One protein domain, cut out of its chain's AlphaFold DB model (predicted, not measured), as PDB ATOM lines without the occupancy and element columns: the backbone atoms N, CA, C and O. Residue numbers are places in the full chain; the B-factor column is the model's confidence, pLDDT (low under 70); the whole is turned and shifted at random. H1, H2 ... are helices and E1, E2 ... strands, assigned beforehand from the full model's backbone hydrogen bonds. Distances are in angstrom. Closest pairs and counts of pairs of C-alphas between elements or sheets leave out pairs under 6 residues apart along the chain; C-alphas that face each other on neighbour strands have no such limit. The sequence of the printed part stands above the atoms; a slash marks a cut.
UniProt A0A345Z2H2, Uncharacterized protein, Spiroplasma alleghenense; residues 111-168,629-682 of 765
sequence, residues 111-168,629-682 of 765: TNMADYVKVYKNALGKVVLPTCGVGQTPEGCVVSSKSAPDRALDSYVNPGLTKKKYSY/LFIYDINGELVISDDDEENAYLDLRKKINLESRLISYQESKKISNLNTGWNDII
ATOM      1  N   THR A 111     153.409 229.396 207.892       69.00
ATOM      2  CA  THR A 111     154.428 230.272 207.266       69.00
ATOM      3  C   THR A 111     155.840 229.705 207.237       69.00
ATOM      4  O   THR A 111     156.776 230.379 206.803       69.00
ATOM      5  N   ASN A 112     156.033 228.488 207.731       74.00
ATOM      6  CA  ASN A 112     157.348 227.872 207.774       74.00
ATOM      7  C   ASN A 112     157.893 227.673 206.355       74.00
ATOM      8  O   ASN A 112     157.357 226.886 205.583       74.00
ATOM      9  N   MET A 113     158.988 228.366 206.030       63.81
ATOM     10  CA  MET A 113     159.614 228.330 204.703       63.81
ATOM     11  C   MET A 113     160.022 226.911 204.262       63.81
ATOM     12  O   MET A 113     160.068 226.644 203.063       63.81
ATOM     13  N   ALA A 114     160.269 225.995 205.207       68.62
ATOM     14  CA  ALA A 114     160.550 224.588 204.909       68.62
ATOM     15  C   ALA A 114     159.332 223.819 204.357       68.62
ATOM     16  O   ALA A 114     159.502 222.767 203.747       68.62
ATOM     17  N   ASP A 115     158.123 224.357 204.528       74.94
ATOM     18  CA  ASP A 115     156.869 223.729 204.121       74.94
ATOM     19  C   ASP A 115     156.374 224.244 202.761       74.94
ATOM     20  O   ASP A 115     155.224 223.994 202.408       74.94
ATOM     21  N   TYR A 116     157.195 224.965 201.987       79.69
ATOM     22  CA  TYR A 116     156.794 225.479 200.675       79.69
ATOM     23  C   TYR A 116     157.322 224.649 199.530       79.69
ATOM     24  O   TYR A 116     158.475 224.221 199.494       79.69
ATOM     25  N   VAL A 117     156.476 224.546 198.515       85.62
ATOM     26  CA  VAL A 117     156.846 224.043 197.208       85.62
ATOM     27  C   VAL A 117     156.558 225.089 196.150       85.62
ATOM     28  O   VAL A 117     155.552 225.799 196.178       85.62
ATOM     29  N   LYS A 118     157.472 225.193 195.191       87.81
ATOM     30  CA  LYS A 118     157.301 226.067 194.039       87.81
ATOM     31  C   LYS A 118     156.462 225.354 192.985       87.81
ATOM     32  O   LYS A 118     156.818 224.260 192.548       87.81
ATOM     33  N   VAL A 119     155.378 225.994 192.565       90.88
ATOM     34  CA  VAL A 119     154.504 225.529 191.482       90.88
ATOM     35  C   VAL A 119     154.484 226.531 190.341       90.88
ATOM     36  O   VAL A 119     154.796 227.712 190.520       90.88
ATOM     37  N   TYR A 120     154.108 226.042 189.166       92.50
ATOM     38  CA  TYR A 120     154.119 226.803 187.924       92.50
ATOM     39  C   TYR A 120     152.742 226.794 187.272       92.50
ATOM     40  O   TYR A 120     151.979 225.837 187.423       92.50
ATOM     41  N   LYS A 121     152.426 227.866 186.554       92.44
ATOM     42  CA  LYS A 121     151.223 227.961 185.732       92.44
ATOM     43  C   LYS A 121     151.508 227.397 184.346       92.44
ATOM     44  O   LYS A 121     152.533 227.712 183.746       92.44
ATOM     45  N   ASN A 122     150.602 226.570 183.847       90.12
ATOM     46  CA  ASN A 122     150.641 226.061 182.480       90.12
ATOM     47  C   ASN A 122     149.885 227.010 181.515       90.12
ATOM     48  O   ASN A 122     149.172 227.914 181.962       90.12
ATOM     49  N   ALA A 123     149.984 226.791 180.203       86.31
ATOM     50  CA  ALA A 123     149.366 227.644 179.179       86.31
ATOM     51  C   ALA A 123     147.836 227.748 179.281       86.31
ATOM     52  O   ALA A 123     147.253 228.773 178.939       86.31
ATOM     53  N   LEU A 124     147.189 226.713 179.821       87.19
ATOM     54  CA  LEU A 124     145.743 226.654 180.054       87.19
ATOM     55  C   LEU A 124     145.326 227.272 181.401       87.19
ATOM     56  O   LEU A 124     144.177 227.139 181.825       87.19
ATOM     57  N   GLY A 125     146.255 227.912 182.116       88.56
ATOM     58  CA  GLY A 125     145.998 228.518 183.420       88.56
ATOM     59  C   GLY A 125     145.796 227.503 184.548       88.56
ATOM     60  O   GLY A 125     145.115 227.811 185.527       88.56
ATOM     61  N   LYS A 126     146.360 226.298 184.428       92.75
ATOM     62  CA  LYS A 126     146.307 225.215 185.421       92.75
ATOM     63  C   LYS A 126     147.626 225.067 186.177       92.75
ATOM     64  O   LYS A 126     148.681 225.479 185.696       92.75
ATOM     65  N   VAL A 127     147.564 224.477 187.368       92.19
ATOM     66  CA  VAL A 127     148.718 224.302 188.263       92.19
ATOM     67  C   VAL A 127     149.569 223.098 187.856       92.19
ATOM     68  O   VAL A 127     149.050 221.994 187.680       92.19
ATOM     69  N   VAL A 128     150.887 223.289 187.787       92.62
ATOM     70  CA  VAL A 128     151.898 222.232 187.636       92.62
ATOM     71  C   VAL A 128     152.639 222.053 188.958       92.62
ATOM     72  O   VAL A 128     153.354 222.953 189.410       92.62
ATOM     73  N   LEU A 129     152.446 220.888 189.582       92.19
ATOM     74  CA  LEU A 129     153.061 220.514 190.863       92.19
ATOM     75  C   LEU A 129     154.569 220.234 190.724       92.19
ATOM     76  O   LEU A 129     154.998 219.895 189.620       92.19
ATOM     77  N   PRO A 130     155.378 220.319 191.802       90.44
ATOM     78  CA  PRO A 130     156.798 219.944 191.791       90.44
ATOM     79  C   PRO A 130     157.016 218.473 191.403       90.44
ATOM     80  O   PRO A 130     156.105 217.651 191.476       90.44
ATOM     81  N   THR A 131     158.237 218.128 191.002       89.56
ATOM     82  CA  THR A 131     158.631 216.737 190.731       89.56
ATOM     83  C   THR A 131     159.100 216.065 192.023       89.56
ATOM     84  O   THR A 131     159.806 216.695 192.809       89.56
ATOM     85  N   CYS A 132     158.691 214.817 192.268       86.44
ATOM     86  CA  CYS A 132     159.052 214.090 193.489       86.44
ATOM     87  C   CYS A 132     160.547 213.739 193.528       86.44
ATOM     88  O   CYS A 132     161.121 213.356 192.508       86.44
ATOM     89  N   GLY A 133     161.167 213.813 194.710       75.94
ATOM     90  CA  GLY A 133     162.519 213.296 194.928       75.94
ATOM     91  C   GLY A 133     162.569 211.763 194.905       75.94
ATOM     92  O   GLY A 133     161.557 211.088 195.105       75.94
ATOM     93  N   VAL A 134     163.759 211.196 194.681       65.19
ATOM     94  CA  VAL A 134     163.971 209.738 194.665       65.19
ATOM     95  C   VAL A 134     163.536 209.135 196.007       65.19
ATOM     96  O   VAL A 134     164.052 209.515 197.055       65.19
ATOM     97  N   GLY A 135     162.573 208.208 195.973       60.25
ATOM     98  CA  GLY A 135     162.036 207.537 197.163       60.25
ATOM     99  C   GLY A 135     160.932 208.296 197.916       60.25
ATOM    100  O   GLY A 135     160.517 207.837 198.977       60.25
ATOM    101  N   GLN A 136     160.442 209.428 197.397       67.62
ATOM    102  CA  GLN A 136     159.320 210.167 197.992       67.62
ATOM    103  C   GLN A 136     157.963 209.678 197.468       67.62
ATOM    104  O   GLN A 136     157.837 209.249 196.320       67.62
ATOM    105  N   THR A 137     156.928 209.763 198.307       69.12
ATOM    106  CA  THR A 137     155.550 209.463 197.906       69.12
ATOM    107  C   THR A 137     155.009 210.549 196.962       69.12
ATOM    108  O   THR A 137     155.341 211.718 197.148       69.12
ATOM    109  N   PRO A 138     154.140 210.218 195.982       73.69
ATOM    110  CA  PRO A 138     153.574 211.192 195.033       73.69
ATOM    111  C   PRO A 138     152.645 212.250 195.648       73.69
ATOM    112  O   PRO A 138     152.020 213.027 194.934       73.69
ATOM    113  N   GLU A 139     152.486 212.276 196.967       75.88
ATOM    114  CA  GLU A 139     151.628 213.256 197.617       75.88
ATOM    115  C   GLU A 139     152.237 214.656 197.499       75.88
ATOM    116  O   GLU A 139     153.290 214.950 198.069       75.88
ATOM    117  N   GLY A 140     151.547 215.540 196.778       79.50
ATOM    118  CA  GLY A 140     151.964 216.933 196.607       79.50
ATOM    119  C   GLY A 140     153.061 217.160 195.571       79.50
ATOM    120  O   GLY A 140     153.554 218.277 195.413       79.50
ATOM    121  N   CYS A 141     153.422 216.121 194.826       86.50
ATOM    122  CA  CYS A 141     154.381 216.180 193.737       86.50
ATOM    123  C   CYS A 141     153.976 215.208 192.622       86.50
ATOM    124  O   CYS A 141     152.987 214.488 192.721       86.50
ATOM    125  N   VAL A 142     154.712 215.200 191.517       87.12
ATOM    126  CA  VAL A 142     154.480 214.275 190.403       87.12
ATOM    127  C   VAL A 142     155.742 213.480 190.133       87.12
ATOM    128  O   VAL A 142     156.835 214.040 190.058       87.12
ATOM    129  N   VAL A 143     155.589 212.173 189.944       85.19
ATOM    130  CA  VAL A 143     156.674 211.315 189.465       85.19
ATOM    131  C   VAL A 143     156.858 211.589 187.975       85.19
ATOM    132  O   VAL A 143     156.018 211.229 187.154       85.19
ATOM    133  N   SER A 144     157.931 212.290 187.624       82.56
ATOM    134  CA  SER A 144     158.268 212.626 186.242       82.56
ATOM    135  C   SER A 144     159.778 212.743 186.085       82.56
ATOM    136  O   SER A 144     160.468 213.144 187.016       82.56
ATOM    137  N   SER A 145     160.286 212.430 184.896       80.31
ATOM    138  CA  SER A 145     161.674 212.707 184.517       80.31
ATOM    139  C   SER A 145     161.933 214.191 184.225       80.31
ATOM    140  O   SER A 145     163.087 214.601 184.182       80.31
ATOM    141  N   LYS A 146     160.880 215.006 184.042       82.50
ATOM    142  CA  LYS A 146     160.976 216.448 183.771       82.50
ATOM    143  C   LYS A 146     160.687 217.277 185.021       82.50
ATOM    144  O   LYS A 146     159.822 216.928 185.834       82.50
ATOM    145  N   SER A 147     161.377 218.410 185.162       87.38
ATOM    146  CA  SER A 147     161.115 219.362 186.246       87.38
ATOM    147  C   SER A 147     159.727 220.008 186.094       87.38
ATOM    148  O   SER A 147     159.140 220.018 185.013       87.38
ATOM    149  N   ALA A 148     159.163 220.551 187.175       88.25
ATOM    150  CA  ALA A 148     157.906 221.302 187.101       88.25
ATOM    151  C   ALA A 148     157.942 222.506 186.135       88.25
ATOM    152  O   ALA A 148     156.985 222.643 185.371       88.25
ATOM    153  N   PRO A 149     159.003 223.344 186.103       87.06
ATOM    154  CA  PRO A 149     159.099 224.395 185.095       87.06
ATOM    155  C   PRO A 149     159.130 223.847 183.665       87.06
ATOM    156  O   PRO A 149     158.457 224.411 182.811       87.06
ATOM    157  N   ASP A 150     159.814 222.728 183.407       84.88
ATOM    158  CA  ASP A 150     159.831 222.115 182.067       84.88
ATOM    159  C   ASP A 150     158.458 221.605 181.650       84.88
ATOM    160  O   ASP A 150     158.006 221.868 180.542       84.88
ATOM    161  N   ARG A 151     157.742 220.941 182.564       88.56
ATOM    162  CA  ARG A 151     156.375 220.477 182.296       88.56
ATOM    163  C   ARG A 151     155.392 221.627 182.085       88.56
ATOM    164  O   ARG A 151     154.443 221.485 181.321       88.56
ATOM    165  N   ALA A 152     155.589 222.753 182.770       88.44
ATOM    166  CA  ALA A 152     154.802 223.956 182.532       88.44
ATOM    167  C   ALA A 152     155.127 224.564 181.165       88.44
ATOM    168  O   ALA A 152     154.206 224.889 180.422       88.44
ATOM    169  N   LEU A 153     156.406 224.649 180.806       85.69
ATOM    170  CA  LEU A 153     156.858 225.157 179.515       85.69
ATOM    171  C   LEU A 153     156.343 224.309 178.345       85.69
ATOM    172  O   LEU A 153     155.793 224.861 177.398       85.69
ATOM    173  N   ASP A 154     156.413 222.981 178.466       82.44
ATOM    174  CA  ASP A 154     155.898 222.026 177.475       82.44
ATOM    175  C   ASP A 154     154.403 222.238 177.177       82.44
ATOM    176  O   ASP A 154     153.943 221.915 176.089       82.44
ATOM    177  N   SER A 155     153.627 222.793 178.115       83.56
ATOM    178  CA  SER A 155     152.201 223.067 177.886       83.56
ATOM    179  C   SER A 155     151.925 224.268 176.979       83.56
ATOM    180  O   SER A 155     150.823 224.375 176.452       83.56
ATOM    181  N   TYR A 156     152.894 225.178 176.825       79.94
ATOM    182  CA  TYR A 156     152.815 226.305 175.887       79.94
ATOM    183  C   TYR A 156     153.187 225.900 174.466       79.94
ATOM    184  O   TYR A 156     153.036 226.685 173.533       79.94
ATOM    185  N   VAL A 157     153.672 224.677 174.321       77.88
ATOM    186  CA  VAL A 157     154.144 224.105 173.083       77.88
ATOM    187  C   VAL A 157     153.126 223.076 172.624       77.88
ATOM    188  O   VAL A 157     152.555 222.351 173.436       77.88
ATOM    189  N   ASN A 158     152.891 222.979 171.321       71.88
ATOM    190  CA  ASN A 158     152.131 221.870 170.769       71.88
ATOM    191  C   ASN A 158     153.075 220.671 170.547       71.88
ATOM    192  O   ASN A 158     153.853 220.676 169.584       71.88
ATOM    193  N   PRO A 159     153.036 219.622 171.394       61.38
ATOM    194  CA  PRO A 159     153.953 218.491 171.275       61.38
ATOM    195  C   PRO A 159     153.729 217.680 169.992       61.38
ATOM    196  O   PRO A 159     154.657 217.037 169.519       61.38
ATOM    197  N   GLY A 160     152.528 217.727 169.400       57.19
ATOM    198  CA  GLY A 160     152.235 217.059 168.126       57.19
ATOM    199  C   GLY A 160     152.823 217.778 166.907       57.19
ATOM    200  O   GLY A 160     153.049 217.155 165.867       57.19
ATOM    201  N   LEU A 161     153.089 219.082 167.031       49.88
ATOM    202  CA  LEU A 161     153.713 219.902 165.987       49.88
ATOM    203  C   LEU A 161     155.212 220.111 166.218       49.88
ATOM    204  O   LEU A 161     155.940 220.374 165.262       49.88
ATOM    205  N   THR A 162     155.678 219.945 167.457       54.59
ATOM    206  CA  THR A 162     157.099 220.014 167.813       54.59
ATOM    207  C   THR A 162     157.833 218.835 167.211       54.59
ATOM    208  O   THR A 162     157.572 217.678 167.541       54.59
ATOM    209  N   LYS A 163     158.746 219.127 166.293       55.91
ATOM    210  CA  LYS A 163     159.478 218.107 165.548       55.91
ATOM    211  C   LYS A 163     160.956 218.458 165.580       55.91
ATOM    212  O   LYS A 163     161.341 219.568 165.212       55.91
ATOM    213  N   LYS A 164     161.779 217.492 165.995       44.47
ATOM    214  CA  LYS A 164     163.194 217.471 165.620       44.47
ATOM    215  C   LYS A 164     163.209 217.274 164.116       44.47
ATOM    216  O   LYS A 164     162.836 216.204 163.639       44.47
ATOM    217  N   LYS A 165     163.523 218.335 163.386       41.47
ATOM    218  CA  LYS A 165     163.737 218.245 161.951       41.47
ATOM    219  C   LYS A 165     165.238 218.315 161.752       41.47
ATOM    220  O   LYS A 165     165.916 219.175 162.309       41.47
ATOM    221  N   TYR A 166     165.771 217.394 160.971       38.16
ATOM    222  CA  TYR A 166     167.050 217.672 160.346       38.16
ATOM    223  C   TYR A 166     166.820 218.940 159.519       38.16
ATOM    224  O   TYR A 166     165.754 219.114 158.920       38.16
ATOM    225  N   SER A 167     167.679 219.934 159.708       32.91
ATOM    226  CA  SER A 167     167.557 221.147 158.924       32.91
ATOM    227  C   SER A 167     168.934 221.580 158.501       32.91
ATOM    228  O   SER A 167     169.761 221.958 159.335       32.91
ATOM    229  N   TYR A 168     169.134 221.620 157.196       32.25
ATOM    230  CA  TYR A 168     170.079 222.559 156.631       32.25
ATOM    231  C   TYR A 168     169.490 223.968 156.717       32.25
ATOM    232  O   TYR A 168     168.317 224.198 156.395       32.25
ATOM    233  N   LEU A 629     165.669 221.792 166.306       64.69
ATOM    234  CA  LEU A 629     164.380 221.651 166.970       64.69
ATOM    235  C   LEU A 629     163.459 222.807 166.571       64.69
ATOM    236  O   LEU A 629     163.781 223.966 166.819       64.69
ATOM    237  N   PHE A 630     162.299 222.490 165.991       69.50
ATOM    238  CA  PHE A 630     161.243 223.463 165.693       69.50
ATOM    239  C   PHE A 630     160.116 223.322 166.714       69.50
ATOM    240  O   PHE A 630     159.504 222.255 166.825       69.50
ATOM    241  N   ILE A 631     159.843 224.404 167.439       73.12
ATOM    242  CA  ILE A 631     158.870 224.465 168.530       73.12
ATOM    243  C   ILE A 631     157.722 225.391 168.121       73.12
ATOM    244  O   ILE A 631     157.936 226.573 167.838       73.12
ATOM    245  N   TYR A 632     156.504 224.853 168.126       75.00
ATOM    246  CA  TYR A 632     155.273 225.571 167.792       75.00
ATOM    247  C   TYR A 632     154.444 225.816 169.050       75.00
ATOM    248  O   TYR A 632     154.437 224.964 169.942       75.00
ATOM    249  N   ASP A 633     153.739 226.942 169.127       76.69
ATOM    250  CA  ASP A 633     152.838 227.224 170.242       76.69
ATOM    251  C   ASP A 633     151.577 226.349 170.185       76.69
ATOM    252  O   ASP A 633     151.351 225.572 169.252       76.69
ATOM    253  N   ILE A 634     150.722 226.487 171.200       76.56
ATOM    254  CA  ILE A 634     149.434 225.786 171.269       76.56
ATOM    255  C   ILE A 634     148.480 226.112 170.106       76.56
ATOM    256  O   ILE A 634     147.592 225.307 169.829       76.56
ATOM    257  N   ASN A 635     148.657 227.247 169.424       75.12
ATOM    258  CA  ASN A 635     147.835 227.683 168.292       75.12
ATOM    259  C   ASN A 635     148.413 227.238 166.935       75.12
ATOM    260  O   ASN A 635     147.741 227.371 165.913       75.12
ATOM    261  N   GLY A 636     149.620 226.666 166.921       63.16
ATOM    262  CA  GLY A 636     150.305 226.185 165.724       63.16
ATOM    263  C   GLY A 636     151.244 227.201 165.071       63.16
ATOM    264  O   GLY A 636     151.738 226.935 163.974       63.16
ATOM    265  N   GLU A 637     151.532 228.328 165.720       73.38
ATOM    266  CA  GLU A 637     152.505 229.312 165.245       73.38
ATOM    267  C   GLU A 637     153.930 228.904 165.639       73.38
ATOM    268  O   GLU A 637     154.176 228.434 166.751       73.38
ATOM    269  N   LEU A 638     154.898 229.057 164.728       72.06
ATOM    270  CA  LEU A 638     156.300 228.747 165.018       72.06
ATOM    271  C   LEU A 638     156.863 229.771 166.012       72.06
ATOM    272  O   LEU A 638     156.971 230.954 165.699       72.06
ATOM    273  N   VAL A 639     157.286 229.307 167.190       72.00
ATOM    274  CA  VAL A 639     157.825 230.181 168.242       72.00
ATOM    275  C   VAL A 639     159.348 230.199 168.206       72.00
ATOM    276  O   VAL A 639     159.945 231.261 168.411       72.00
ATOM    277  N   ILE A 640     159.989 229.044 167.983       73.56
ATOM    278  CA  ILE A 640     161.453 228.871 168.045       73.56
ATOM    279  C   ILE A 640     161.941 227.832 167.038       73.56
ATOM    280  O   ILE A 640     161.291 226.810 166.820       73.56
ATOM    281  N   SER A 641     163.129 228.081 166.487       72.06
ATOM    282  CA  SER A 641     163.939 227.096 165.775       72.06
ATOM    283  C   SER A 641     165.403 227.217 166.217       72.06
ATOM    284  O   SER A 641     165.974 228.290 166.028       72.06
ATOM    285  N   ASP A 642     166.003 226.158 166.766       66.62
ATOM    286  CA  ASP A 642     167.422 226.158 167.186       66.62
ATOM    287  C   ASP A 642     168.097 224.802 166.931       66.62
ATOM    288  O   ASP A 642     167.431 223.770 166.959       66.62
ATOM    289  N   ASP A 643     169.398 224.813 166.637       57.38
ATOM    290  CA  ASP A 643     170.232 223.653 166.271       57.38
ATOM    291  C   ASP A 643     170.578 222.735 167.451       57.38
ATOM    292  O   ASP A 643     171.207 221.692 167.264       57.38
ATOM    293  N   ASP A 644     170.211 223.138 168.665       63.94
ATOM    294  CA  ASP A 644     170.416 222.379 169.888       63.94
ATOM    295  C   ASP A 644     169.150 222.418 170.755       63.94
ATOM    296  O   ASP A 644     168.518 223.460 170.933       63.94
ATOM    297  N   GLU A 645     168.747 221.259 171.279       63.47
ATOM    298  CA  GLU A 645     167.520 221.124 172.069       63.47
ATOM    299  C   GLU A 645     167.600 221.925 173.375       63.47
ATOM    300  O   GLU A 645     166.621 222.582 173.735       63.47
ATOM    301  N   GLU A 646     168.752 221.941 174.055       66.56
ATOM    302  CA  GLU A 646     168.912 222.758 175.260       66.56
ATOM    303  C   GLU A 646     168.828 224.249 174.930       66.56
ATOM    304  O   GLU A 646     168.117 224.974 175.628       66.56
ATOM    305  N   ASN A 647     169.461 224.712 173.850       68.12
ATOM    306  CA  ASN A 647     169.377 226.108 173.410       68.12
ATOM    307  C   ASN A 647     167.960 226.503 172.983       68.12
ATOM    308  O   ASN A 647     167.471 227.551 173.407       68.12
ATOM    309  N   ALA A 648     167.250 225.642 172.247       69.12
ATOM    310  CA  ALA A 648     165.851 225.858 171.886       69.12
ATOM    311  C   ALA A 648     164.968 226.018 173.132       69.12
ATOM    312  O   ALA A 648     164.144 226.932 173.211       69.12
ATOM    313  N   TYR A 649     165.156 225.157 174.137       69.94
ATOM    314  CA  TYR A 649     164.444 225.250 175.409       69.94
ATOM    315  C   TYR A 649     164.879 226.470 176.235       69.94
ATOM    316  O   TYR A 649     164.038 227.088 176.893       69.94
ATOM    317  N   LEU A 650     166.155 226.865 176.198       71.88
ATOM    318  CA  LEU A 650     166.647 228.091 176.833       71.88
ATOM    319  C   LEU A 650     166.015 229.334 176.205       71.88
ATOM    320  O   LEU A 650     165.548 230.214 176.928       71.88
ATOM    321  N   ASP A 651     165.941 229.396 174.881       73.75
ATOM    322  CA  ASP A 651     165.292 230.490 174.167       73.75
ATOM    323  C   ASP A 651     163.778 230.488 174.391       73.75
ATOM    324  O   ASP A 651     163.170 231.555 174.528       73.75
ATOM    325  N   LEU A 652     163.171 229.308 174.556       74.62
ATOM    326  CA  LEU A 652     161.759 229.180 174.917       74.62
ATOM    327  C   LEU A 652     161.505 229.742 176.309       74.62
ATOM    328  O   LEU A 652     160.570 230.517 176.492       74.62
ATOM    329  N   ARG A 653     162.379 229.433 177.270       73.19
ATOM    330  CA  ARG A 653     162.339 230.007 178.623       73.19
ATOM    331  C   ARG A 653     162.572 231.520 178.630       73.19
ATOM    332  O   ARG A 653     162.027 232.197 179.495       73.19
ATOM    333  N   LYS A 654     163.366 232.066 177.698       75.75
ATOM    334  CA  LYS A 654     163.553 233.525 177.561       75.75
ATOM    335  C   LYS A 654     162.305 234.210 177.005       75.75
ATOM    336  O   LYS A 654     161.963 235.296 177.466       75.75
ATOM    337  N   LYS A 655     161.633 233.600 176.020       77.56
ATOM    338  CA  LYS A 655     160.406 234.151 175.416       77.56
ATOM    339  C   LYS A 655     159.184 233.985 176.319       77.56
ATOM    340  O   LYS A 655     158.360 234.892 176.406       77.56
ATOM    341  N   ILE A 656     159.065 232.842 176.989       79.38
ATOM    342  CA  ILE A 656     157.933 232.504 177.853       79.38
ATOM    343  C   ILE A 656     158.338 232.723 179.305       79.38
ATOM    344  O   ILE A 656     158.967 231.875 179.939       79.38
ATOM    345  N   ASN A 657     157.928 233.861 179.859       80.00
ATOM    346  CA  ASN A 657     158.101 234.122 181.279       80.00
ATOM    347  C   ASN A 657     157.069 233.316 182.086       80.00
ATOM    348  O   ASN A 657     155.902 233.700 182.187       80.00
ATOM    349  N   LEU A 658     157.492 232.172 182.628       85.62
ATOM    350  CA  LEU A 658     156.618 231.300 183.408       85.62
ATOM    351  C   LEU A 658     156.201 231.966 184.725       85.62
ATOM    352  O   LEU A 658     157.030 232.249 185.596       85.62
ATOM    353  N   GLU A 659     154.893 232.120 184.925       89.19
ATOM    354  CA  GLU A 659     154.348 232.482 186.231       89.19
ATOM    355  C   GLU A 659     154.600 231.344 187.233       89.19
ATOM    356  O   GLU A 659     154.248 230.183 186.998       89.19
ATOM    357  N   SER A 660     155.187 231.683 188.383       89.25
ATOM    358  CA  SER A 660     155.408 230.743 189.481       89.25
ATOM    359  C   SER A 660     154.967 231.331 190.815       89.25
ATOM    360  O   SER A 660     154.986 232.548 191.007       89.25
ATOM    361  N   ARG A 661     154.557 230.458 191.737       86.75
ATOM    362  CA  ARG A 661     154.164 230.806 193.109       86.75
ATOM    363  C   ARG A 661     154.737 229.784 194.078       86.75
ATOM    364  O   ARG A 661     154.904 228.614 193.731       86.75
ATOM    365  N   LEU A 662     155.046 230.239 195.285       85.50
ATOM    366  CA  LEU A 662     155.331 229.357 196.409       85.50
ATOM    367  C   LEU A 662     154.006 229.041 197.094       85.50
ATOM    368  O   LEU A 662     153.312 229.958 197.526       85.50
ATOM    369  N   ILE A 663     153.677 227.757 197.169       85.69
ATOM    370  CA  ILE A 663     152.478 227.259 197.842       85.69
ATOM    371  C   ILE A 663     152.883 226.333 198.979       85.69
ATOM    372  O   ILE A 663     153.971 225.760 198.968       85.69
ATOM    373  N   SER A 664     151.998 226.145 199.944       84.38
ATOM    374  CA  SER A 664     152.206 225.164 201.005       84.38
ATOM    375  C   SER A 664     152.256 223.736 200.459       84.38
ATOM    376  O   SER A 664     151.423 223.329 199.644       84.38
ATOM    377  N   TYR A 665     153.171 222.926 200.983       82.44
ATOM    378  CA  TYR A 665     153.269 221.501 200.697       82.44
ATOM    379  C   TYR A 665     151.976 220.770 201.075       82.44
ATOM    380  O   TYR A 665     151.488 219.945 200.308       82.44
ATOM    381  N   GLN A 666     151.341 221.131 202.192       81.44
ATOM    382  CA  GLN A 666     150.054 220.543 202.587       81.44
ATOM    383  C   GLN A 666     148.929 220.873 201.597       81.44
ATOM    384  O   GLN A 666     148.018 220.067 201.407       81.44
ATOM    385  N   GLU A 667     149.003 222.031 200.935       85.12
ATOM    386  CA  GLU A 667     148.075 222.365 199.857       85.12
ATOM    387  C   GLU A 667     148.343 221.532 198.615       85.12
ATOM    388  O   GLU A 667     147.415 220.982 198.023       85.12
ATOM    389  N   SER A 668     149.619 221.394 198.251       86.19
ATOM    390  CA  SER A 668     150.022 220.638 197.070       86.19
ATOM    391  C   SER A 668     149.482 219.207 197.091       86.19
ATOM    392  O   SER A 668     149.049 218.712 196.053       86.19
ATOM    393  N   LYS A 669     149.393 218.572 198.272       85.12
ATOM    394  CA  LYS A 669     148.820 217.223 198.454       85.12
ATOM    395  C   LYS A 669     147.355 217.095 198.031       85.12
ATOM    396  O   LYS A 669     146.903 215.993 197.739       85.12
ATOM    397  N   LYS A 670     146.612 218.204 198.033       83.44
ATOM    398  CA  LYS A 670     145.173 218.259 197.726       83.44
ATOM    399  C   LYS A 670     144.889 218.787 196.320       83.44
ATOM    400  O   LYS A 670     143.747 218.736 195.868       83.44
ATOM    401  N   ILE A 671     145.904 219.315 195.640       86.19
ATOM    402  CA  ILE A 671     145.796 219.859 194.289       86.19
ATOM    403  C   ILE A 671     145.895 218.719 193.275       86.19
ATOM    404  O   ILE A 671     146.809 217.898 193.321       86.19
ATOM    405  N   SER A 672     144.992 218.709 192.294       85.94
ATOM    406  CA  SER A 672     145.122 217.825 191.139       85.94
ATOM    407  C   SER A 672     146.018 218.498 190.104       85.94
ATOM    408  O   SER A 672     145.609 219.466 189.455       85.94
ATOM    409  N   ASN A 673     147.224 217.957 189.917       86.19
ATOM    410  CA  ASN A 673     148.161 218.407 188.886       86.19
ATOM    411  C   ASN A 673     147.462 218.530 187.520       86.19
ATOM    412  O   ASN A 673     146.717 217.634 187.128       86.19
ATOM    413  N   LEU A 674     147.708 219.639 186.817       84.06
ATOM    414  CA  LEU A 674     147.139 220.008 185.511       84.06
ATOM    415  C   LEU A 674     145.618 220.241 185.459       84.06
ATOM    416  O   LEU A 674     145.142 220.751 184.449       84.06
ATOM    417  N   ASN A 675     144.856 219.960 186.521       86.75
ATOM    418  CA  ASN A 675     143.393 220.124 186.525       86.75
ATOM    419  C   ASN A 675     142.930 221.322 187.363       86.75
ATOM    420  O   ASN A 675     141.996 222.034 186.973       86.75
ATOM    421  N   THR A 676     143.594 221.576 188.492       87.56
ATOM    422  CA  THR A 676     143.299 222.719 189.366       87.56
ATOM    423  C   THR A 676     143.675 224.031 188.674       87.56
ATOM    424  O   THR A 676     144.755 224.136 188.087       87.56
ATOM    425  N   GLY A 677     142.789 225.030 188.709       88.00
ATOM    426  CA  GLY A 677     143.055 226.351 188.146       88.00
ATOM    427  C   GLY A 677     144.064 227.140 188.978       88.00
ATOM    428  O   GLY A 677     144.107 227.044 190.201       88.00
ATOM    429  N   TRP A 678     144.868 227.975 188.323       89.62
ATOM    430  CA  TRP A 678     145.856 228.844 188.978       89.62
ATOM    431  C   TRP A 678     145.234 229.808 189.997       89.62
ATOM    432  O   TRP A 678     145.852 230.172 191.000       89.62
ATOM    433  N   ASN A 679     143.988 230.213 189.750       85.88
ATOM    434  CA  ASN A 679     143.235 231.091 190.636       85.88
ATOM    435  C   ASN A 679     142.624 230.352 191.834       85.88
ATOM    436  O   ASN A 679     142.274 231.013 192.810       85.88
ATOM    437  N   ASP A 680     142.591 229.019 191.818       84.00
ATOM    438  CA  ASP A 680     142.027 228.198 192.897       84.00
ATOM    439  C   ASP A 680     143.044 227.928 194.019       84.00
ATOM    440  O   ASP A 680     142.668 227.479 195.098       84.00
ATOM    441  N   ILE A 681     144.329 228.236 193.790       87.00
ATOM    442  CA  ILE A 681     145.386 228.140 194.807       87.00
ATOM    443  C   ILE A 681     145.071 229.092 195.960       87.00
ATOM    444  O   ILE A 681     144.975 230.303 195.763       87.00
ATOM    445  N   ILE A 682     144.974 228.567 197.171       83.50
ATOM    446  CA  ILE A 682     144.710 229.321 198.389       83.50
ATOM    447  C   ILE A 682     145.991 229.988 198.888       83.50
ATOM    448  O   ILE A 682     145.916 231.144 199.293       83.50
TER     449      ILE A 682
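AT A GLANCE: This is residues 111 to 168 and 629 to 682 of the 765 residues of an uncharacterized protein of Spiroplasma alleghenense (UniProt A0A345Z2H2). The model is an elongated body of two small lobes in a row, with the short helix H1 between them near the middle. One lobe has the two-stranded ribbon E1 and E5, with H3 at its end and the long unnamed stretches 122 to 147 and 669 to 682 looping about it; the other is the small sheet E2 E3 E4 with H2 over one face. The 112 printed residues run E1 H1 E2 E3 E4 H2 E5 H3, and both sheets, E1 - E5 and E2 - E3 - E4, are antiparallel. The class is mixed, helices and strands, with under half of the residues in named elements. The whole is only just compact, close to loose, with a radius of gyration of the C-alphas of 15.5 A and spans of 52 by 30 by 22 A.

HOW THE PARTS SIT: Begin at E1, residues 116 to 121, the antiparallel neighbour of E5, residues 660 to 664; look for N 117 and O 663 at 2.8 A. Residues 120 to 121 of E1 also pair antiparallel with residues 127 to 128. From E1 to H1, residues 148 to 154, the closest C-alphas are those of Tyr 120 and Ala 152, 6.1 A apart. Next comes E2, residues 163 to 166, an edge strand beside the inner strand E3, residues 629 to 632, where N 630 and O 163 are 3.2 A apart. E3 forms a hairpin with E4, residues 638 to 642; N 629 and O 642 are 2.7 A apart. H2, residues 645 to 655, is on this sheet, making two layers, a helix on one face of a sheet. Its height over the sheet is 7.9 A, and it lies over E4, slantwise to the strands at 41 degrees on the local plane. The closest C-alphas of E4 and H2 are those of Asp 642 and Ala 648, 5.0 A apart. H1 and H2 are close but not clearly touching, with C-alphas 153 and 653 at 7.4 A, and stand about perpendicular at 88 degrees. H3, residues 665 to 668, follows E5 directly; its closest C-alpha to E1 is Tyr 665, 5.3 A from that of Tyr 116. In H1 and H2 every O i to N i+4 pair is within hydrogen-bond range; H3 is too short for one.

IN THESE COORDINATES: Find C-alpha 116 at (156.794, 225.479, 200.675); from there E1 runs 16.1 A to residue 121. H1 covers 9.9 A, E2 9.2 A, E3 9.9 A and E4 11.6 A. H2 starts at C-alpha 645, (167.520, 221.124, 172.069), and runs 15.2 A. E5 covers 13.2 A, and H3 runs 4.9 A to C-alpha 668 at (150.022, 220.638, 197.070).

THE WHOLE: The C-alphas of Thr 111 and Tyr 168 are the two farthest apart, at 53.6 A. Residues 169 to 628 are not printed, and C-alphas 168 and 629 stand 11.8 A apart across the cut. The link from E1 to H1, 26 residues, is long. Mean pLDDT of the printed part is 77.0; look for values under 70 at, among others, residues 159 to 168 and 642 to 649.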